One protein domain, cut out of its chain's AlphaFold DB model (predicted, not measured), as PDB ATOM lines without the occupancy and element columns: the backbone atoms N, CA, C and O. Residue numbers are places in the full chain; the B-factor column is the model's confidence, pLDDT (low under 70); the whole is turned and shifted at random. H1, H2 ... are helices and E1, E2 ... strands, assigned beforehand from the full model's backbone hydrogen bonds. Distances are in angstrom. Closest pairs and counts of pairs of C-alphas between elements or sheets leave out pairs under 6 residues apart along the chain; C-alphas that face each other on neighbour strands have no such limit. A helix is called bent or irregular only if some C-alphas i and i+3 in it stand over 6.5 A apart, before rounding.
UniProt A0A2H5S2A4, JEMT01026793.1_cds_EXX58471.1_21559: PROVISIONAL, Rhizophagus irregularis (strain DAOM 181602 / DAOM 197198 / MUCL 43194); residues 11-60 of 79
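AT A GLANCE: This is residues 11 to 60 of the 79 residues of the protein "JEMT01026793.1_cds_EXX58471.1_21559: PROVISIONAL" of Rhizophagus irregularis (strain DAOM 181602 / DAOM 197198 / MUCL 43194) (UniProt A0A2H5S2A4). A two-stranded hairpin, E1 and E2, has one helix, H1, running alongside it at the E1 side, loosely, with few close approaches between helix and strand. From the end of H1 a long stretch with no named element, residues 49 to 60, turns back towards the loop between the strands at residue 53 and then runs off to Asn 60. The printed part has 50 residues, with two named strands and one named helix in the order E1, E2, H1, and the sheet E1 - E2 is antiparallel. The class is mixed, helices and strands, though under half of the residues, 23, are in named elements. The whole is compact, with a radius of gyration of the C-alphas of 10.8 A, and spans 29 by 22 by 19 A.

HOW THE PARTS SIT: E1, residues 14 to 18, and E2, residues 25 to 29, form a hairpin, two antiparallel neighbour strands at 144 degrees between their directions. The C-alphas of Thr 18 and Ser 25 face each other at 4.2 A, and those of Thr 16 and Cys 27 at 4.5 A. N 17 and O 26 are within hydrogen-bond range at 2.9 A, and so are N 28 and O 15 at 2.8 A. H1, residues 36 to 48, comes nearest to E1 at the C-alphas of Val 17 and Leu 46, their closest pair, 7.4 A apart. This is the one pair of their C-alphas within 8 A, and their centres are 11.0 A apart. In H1 every O i to N i+4 pair is within hydrogen-bond range.

IN THESE COORDINATES: E1 begins at C-alpha 14, at (49.373, 34.152, -34.100), and measures 12.9 A to C-alpha 18. A short link of 6 residues leads to E2, 13.2 A long from C-alpha 25 to C-alpha 29. Another short link of 6 residues leads to H1, which starts at C-alpha 36, at (49.267, 23.400, -28.253). H1 measures 18.8 A and ends at C-alpha 48, at (41.868, 21.286, -45.399); it is not bent.

THE WHOLE: The two C-alphas farthest apart are those of Cys 22 and Thr 35, at 29.7 A, while those of Lys 11 and Asn 60 are 23.2 A apart. The printed part has no cut, and neither of its two links between named elements is long. The C-alphas of residues 49 to 60 lie 8 to 15 A from the mean of the C-alphas. The mean pLDDT of the printed part is 75.1. It is under 70 at 10 residues: 11 to 14, 31, 54, 56 and 58 to 60.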
ATOM      1  N   LYS A  11      47.857  38.030 -27.151       50.94
ATOM      2  CA  LYS A  11      48.830  37.159 -26.468       50.94
ATOM      3  C   LYS A  11      48.683  35.676 -26.774       50.94
ATOM      4  O   LYS A  11      49.603  34.925 -26.474       50.94
ATOM      5  N   ASN A  12      47.577  35.246 -27.372       53.44
ATOM      6  CA  ASN A  12      47.348  33.834 -27.619       53.44
ATOM      7  C   ASN A  12      46.994  33.616 -29.087       53.44
ATOM      8  O   ASN A  12      45.902  33.949 -29.535       53.44
ATOM      9  N   VAL A  13      47.934  32.969 -29.783       60.72
ATOM     10  CA  VAL A  13      47.821  32.432 -31.145       60.72
ATOM     11  C   VAL A  13      47.936  33.491 -32.233       60.72
ATOM     12  O   VAL A  13      46.956  34.099 -32.637       60.72
ATOM     13  N   GLY A  14      49.155  33.667 -32.741       62.56
ATOM     14  CA  GLY A  14      49.373  34.152 -34.100       62.56
ATOM     15  C   GLY A  14      49.556  32.942 -35.008       62.56
ATOM     16  O   GLY A  14      50.636  32.352 -35.025       62.56
ATOM     17  N   MET A  15      48.499  32.524 -35.702       74.50
ATOM     18  CA  MET A  15      48.603  31.513 -36.759       74.50
ATOM     19  C   MET A  15      48.527  32.191 -38.113       74.50
ATOM     20  O   MET A  15      47.596  32.945 -38.375       74.50
ATOM     21  N   THR A  16      49.512  31.931 -38.963       78.88
ATOM     22  CA  THR A  16      49.575  32.528 -40.293       78.88
ATOM     23  C   THR A  16      48.873  31.619 -41.287       78.88
ATOM     24  O   THR A  16      49.263  30.468 -41.447       78.88
ATOM     25  N   VAL A  17      47.860  32.145 -41.967       78.81
ATOM     26  CA  VAL A  17      47.181  31.484 -43.086       78.81
ATOM     27  C   VAL A  17      47.370  32.316 -44.348       78.81
ATOM     28  O   VAL A  17      47.381  33.547 -44.288       78.81
ATOM     29  N   THR A  18      47.521  31.670 -45.500       84.88
ATOM     30  CA  THR A  18      47.578  32.365 -46.790       84.88
ATOM     31  C   THR A  18      46.188  32.401 -47.401       84.88
ATOM     32  O   THR A  18      45.527  31.379 -47.531       84.88
ATOM     33  N   CYS A  19      45.726  33.596 -47.759       83.75
ATOM     34  CA  CYS A  19      44.466  33.749 -48.471       83.75
ATOM     35  C   CYS A  19      44.611  33.262 -49.910       83.75
ATOM     36  O   CYS A  19      45.454  33.786 -50.631       83.75
ATOM     37  N   MET A  20      43.729  32.368 -50.351       84.00
ATOM     38  CA  MET A  20      43.756  31.821 -51.711       84.00
ATOM     39  C   MET A  20      43.417  32.872 -52.785       84.00
ATOM     40  O   MET A  20      44.059  32.892 -53.826       84.00
ATOM     41  N   ASP A  21      42.494  33.808 -52.523       83.50
ATOM     42  CA  ASP A  21      42.119  34.842 -53.509       83.50
ATOM     43  C   ASP A  21      43.180  35.918 -53.750       83.50
ATOM     44  O   ASP A  21      43.381  36.372 -54.871       83.50
ATOM     45  N   CYS A  22      43.838  36.387 -52.685       86.44
ATOM     46  CA  CYS A  22      44.770  37.515 -52.782       86.44
ATOM     47  C   CYS A  22      46.230  37.123 -52.560       86.44
ATOM     48  O   CYS A  22      47.100  37.993 -52.585       86.44
ATOM     49  N   ASN A  23      46.491  35.837 -52.308       83.62
ATOM     50  CA  ASN A  23      47.798  35.251 -52.019       83.62
ATOM     51  C   ASN A  23      48.587  35.970 -50.907       83.62
ATOM     52  O   ASN A  23      49.814  35.915 -50.845       83.62
ATOM     53  N   LYS A  24      47.881  36.689 -50.025       83.00
ATOM     54  CA  LYS A  24      48.461  37.420 -48.894       83.00
ATOM     55  C   LYS A  24      48.346  36.573 -47.636       83.00
ATOM     56  O   LYS A  24      47.262  36.081 -47.315       83.00
ATOM     57  N   SER A  25      49.451  36.462 -46.909       80.88
ATOM     58  CA  SER A  25      49.483  35.879 -45.575       80.88
ATOM     59  C   SER A  25      48.763  36.786 -44.574       80.88
ATOM     60  O   SER A  25      48.857  38.015 -44.625       80.88
ATOM     61  N   ARG A  26      47.995  36.179 -43.671       78.00
ATOM     62  CA  ARG A  26      47.234  36.858 -42.621       78.00
ATOM     63  C   ARG A  26      47.403  36.120 -41.306       78.00
ATOM     64  O   ARG A  26      47.408  34.893 -41.280       78.00
ATOM     65  N   CYS A  27      47.503  36.876 -40.219       76.88
ATOM     66  CA  CYS A  27      47.521  36.317 -38.875       76.88
ATOM     67  C   CYS A  27      46.086  36.171 -38.360       76.88
ATOM     68  O   CYS A  27      45.349  37.153 -38.267       76.88
ATOM     69  N   LEU A  28      45.708  34.944 -38.023       75.75
ATOM     70  CA  LEU A  28      44.500  34.628 -37.280       75.75
ATOM     71  C   LEU A  28      44.791  34.743 -35.789       75.75
ATOM     72  O   LEU A  28      45.846  34.307 -35.327       75.75
ATOM     73  N   TYR A  29      43.823  35.302 -35.068       74.38
ATOM     74  CA  TYR A  29      43.873  35.497 -33.626       74.38
ATOM     75  C   TYR A  29      42.726  34.750 -32.967       74.38
ATOM     76  O   TYR A  29      41.579  34.844 -33.410       74.38
ATOM     77  N   ALA A  30      43.026  34.046 -31.881       70.94
ATOM     78  CA  ALA A  30      42.008  33.388 -31.083       70.94
ATOM     79  C   ALA A  30      41.423  34.353 -30.039       70.94
ATOM     80  O   ALA A  30      42.099  35.216 -29.480       70.94
ATOM     81  N   SER A  31      40.130  34.204 -29.758       69.44
ATOM     82  CA  SER A  31      39.442  34.970 -28.709       69.44
ATOM     83  C   SER A  31      39.838  34.520 -27.301       69.44
ATOM     84  O   SER A  31      39.823  35.327 -26.375       69.44
ATOM     85  N   LYS A  32      40.179  33.236 -27.152       71.31
ATOM     86  CA  LYS A  32      40.592  32.581 -25.907       71.31
ATOM     87  C   LYS A  32      42.003  32.008 -26.080       71.31
ATOM     88  O   LYS A  32      42.497  31.870 -27.200       71.31
ATOM     89  N   LYS A  33      42.660  31.671 -24.970       72.69
ATOM     90  CA  LYS A  33      43.919  30.921 -25.009       72.69
ATOM     91  C   LYS A  33      43.634  29.514 -25.527       72.69
ATOM     92  O   LYS A  33      42.853  28.814 -24.897       72.69
ATOM     93  N   ILE A  34      44.252  29.127 -26.641       72.81
ATOM     94  CA  ILE A  34      44.232  27.735 -27.106       72.81
ATOM     95  C   ILE A  34      45.501  27.029 -26.621       72.81
ATOM     96  O   ILE A  34      46.561  27.649 -26.469       72.81
ATOM     97  N   THR A  35      45.380  25.738 -26.366       77.81
ATOM     98  CA  THR A  35      46.473  24.822 -26.035       77.81
ATOM     99  C   THR A  35      47.272  24.434 -27.285       77.81
ATOM    100  O   THR A  35      46.866  24.698 -28.418       77.81
ATOM    101  N   GLU A  36      48.447  23.823 -27.109       79.50
ATOM    102  CA  GLU A  36      49.267  23.400 -28.253       79.50
ATOM    103  C   GLU A  36      48.568  22.323 -29.105       79.50
ATOM    104  O   GLU A  36      48.681  22.340 -30.331       79.50
ATOM    105  N   ASP A  37      47.800  21.431 -28.479       79.00
ATOM    106  CA  ASP A  37      47.029  20.399 -29.177       79.00
ATOM    107  C   ASP A  37      45.912  21.005 -30.031       79.00
ATOM    108  O   ASP A  37      45.772  20.677 -31.209       79.00
ATOM    109  N   GLU A  38      45.185  21.982 -29.489       76.56
ATOM    110  CA  GLU A  38      44.163  22.728 -30.231       76.56
ATOM    111  C   GLU A  38      44.770  23.516 -31.394       76.56
ATOM    112  O   GLU A  38      44.188  23.582 -32.478       76.56
ATOM    113  N   LYS A  39      45.983  24.054 -31.214       77.56
ATOM    114  CA  LYS A  39      46.738  24.693 -32.296       77.56
ATOM    115  C   LYS A  39      47.043  23.702 -33.422       77.56
ATOM    116  O   LYS A  39      46.880  24.056 -34.588       77.56
ATOM    117  N   LYS A  40      47.466  22.473 -33.102       81.12
ATOM    118  CA  LYS A  40      47.750  21.425 -34.102       81.12
ATOM    119  C   LYS A  40      46.494  21.027 -34.871       81.12
ATOM    120  O   LYS A  40      46.540  20.961 -36.097       81.12
ATOM    121  N   ILE A  41      45.374  20.840 -34.174       80.75
ATOM    122  CA  ILE A  41      44.078  20.529 -34.795       80.75
ATOM    123  C   ILE A  41      43.631  21.678 -35.705       80.75
ATOM    124  O   ILE A  41      43.205  21.443 -36.832       80.75
ATOM    125  N   PHE A  42      43.787  22.927 -35.259       77.25
ATOM    126  CA  PHE A  42      43.446  24.092 -36.073       77.25
ATOM    127  C   PHE A  42      44.342  24.233 -37.299       77.25
ATOM    128  O   PHE A  42      43.834  24.523 -38.374       77.25
ATOM    129  N   MET A  43      45.646  23.969 -37.189       79.00
ATOM    130  CA  MET A  43      46.536  23.943 -38.356       79.00
ATOM    131  C   MET A  43      46.128  22.858 -39.354       79.00
ATOM    132  O   MET A  43      46.049  23.145 -40.543       79.00
ATOM    133  N   ALA A  44      45.827  21.645 -38.880       82.50
ATOM    134  CA  ALA A  44      45.360  20.562 -39.743       82.50
ATOM    135  C   ALA A  44      44.037  20.925 -40.433       82.50
ATOM    136  O   ALA A  44      43.869  20.673 -41.620       82.50
ATOM    137  N   HIS A  45      43.117  21.581 -39.720       80.06
ATOM    138  CA  HIS A  45      41.879  22.068 -40.314       80.06
ATOM    139  C   HIS A  45      42.134  23.161 -41.358       80.06
ATOM    140  O   HIS A  45      41.577  23.089 -42.450       80.06
ATOM    141  N   LEU A  46      43.008  24.130 -41.068       78.44
ATOM    142  CA  LEU A  46      43.390  25.187 -42.011       78.44
ATOM    143  C   LEU A  46      44.017  24.649 -43.298       78.44
ATOM    144  O   LEU A  46      43.825  25.255 -44.343       78.44
ATOM    145  N   ASP A  47      44.720  23.520 -43.236       79.94
ATOM    146  CA  ASP A  47      45.266  22.849 -44.420       79.94
ATOM    147  C   ASP A  47      44.160  22.225 -45.295       79.94
ATOM    148  O   ASP A  47      44.284  22.136 -46.513       79.94
ATOM    149  N   THR A  48      43.030  21.845 -44.684       82.06
ATOM    150  CA  THR A  48      41.868  21.286 -45.399       82.06
ATOM    151  C   THR A  48      40.895  22.331 -45.942       82.06
ATOM    152  O   THR A  48      40.091  22.007 -46.816       82.06
ATOM    153  N   VAL A  49      40.926  23.570 -45.441       79.81
ATOM    154  CA  VAL A  49      39.962  24.615 -45.822       79.81
ATOM    155  C   VAL A  49      40.618  25.718 -46.642       79.81
ATOM    156  O   VAL A  49      41.679  26.239 -46.311       79.81
ATOM    157  N   CYS A  50      39.949  26.150 -47.709       79.19
ATOM    158  CA  CYS A  50      40.403  27.295 -48.488       79.19
ATOM    159  C   CYS A  50      40.039  28.595 -47.765       79.19
ATOM    160  O   CYS A  50      38.893  29.043 -47.798       79.19
ATOM    161  N   TYR A  51      41.022  29.217 -47.120       78.56
ATOM    162  CA  TYR A  51      40.828  30.519 -46.497       78.56
ATOM    163  C   TYR A  51      40.776  31.639 -47.547       78.56
ATOM    164  O   TYR A  51      41.691  31.795 -48.363       78.56
ATOM    165  N   THR A  52      39.729  32.460 -47.485       81.38
ATOM    166  CA  THR A  52      39.513  33.624 -48.356       81.38
ATOM    167  C   THR A  52      39.409  34.905 -47.525       81.38
ATOM    168  O   THR A  52      39.204  34.886 -46.307       81.38
ATOM    169  N   CYS A  53      39.626  36.064 -48.147       77.00
ATOM    170  CA  CYS A  53      39.663  37.322 -47.411       77.00
ATOM    171  C   CYS A  53      38.288  37.654 -46.810       77.00
ATOM    172  O   CYS A  53      37.295  37.729 -47.523       77.00
ATOM    173  N   GLY A  54      38.252  37.895 -45.495       68.81
ATOM    174  CA  GLY A  54      37.011  38.171 -44.765       68.81
ATOM    175  C   GLY A  54      36.337  36.930 -44.179       68.81
ATOM    176  O   GLY A  54      35.375  37.082 -43.432       68.81
ATOM    177  N   ALA A  55      36.864  35.728 -44.442       71.88
ATOM    178  CA  ALA A  55      36.409  34.519 -43.773       71.88
ATOM    179  C   ALA A  55      36.712  34.589 -42.268       71.88
ATOM    180  O   ALA A  55      37.825  34.926 -41.843       71.88
ATOM    181  N   THR A  56      35.708  34.264 -41.460       68.94
ATOM    182  CA  THR A  56      35.817  34.131 -40.006       68.94
ATOM    183  C   THR A  56      35.445  32.712 -39.622       68.94
ATOM    184  O   THR A  56      34.408  32.229 -40.061       68.94
ATOM    185  N   PHE A  57      36.255  32.074 -38.783       70.06
ATOM    186  CA  PHE A  57      35.940  30.760 -38.231       70.06
ATOM    187  C   PHE A  57      35.200  30.953 -36.913       70.06
ATOM    188  O   PHE A  57      35.750  31.521 -35.964       70.06
ATOM    189  N   SER A  58      33.943  30.527 -36.864       65.25
ATOM    190  CA  SER A  58      33.187  30.429 -35.626       65.25
ATOM    191  C   SER A  58      33.293  29.007 -35.080       65.25
ATOM    192  O   SER A  58      33.474  28.038 -35.811       65.25
ATOM    193  N   GLN A  59      33.180  28.869 -33.764       59.28
ATOM    194  CA  GLN A  59      33.280  27.570 -33.094       59.28
ATOM    195  C   GLN A  59      32.148  26.595 -33.487       59.28
ATOM    196  O   GLN A  59      32.244  25.402 -33.223       59.28
ATOM    197  N   ASN A  60      31.093  27.105 -34.134       53.00
ATOM    198  CA  ASN A  60      29.944  26.335 -34.602       53.00
ATOM    199  C   ASN A  60      30.022  25.970 -36.089       53.00
ATOM    200  O   ASN A  60      29.107  25.322 -36.591       53.00
TER     201      ASN A  60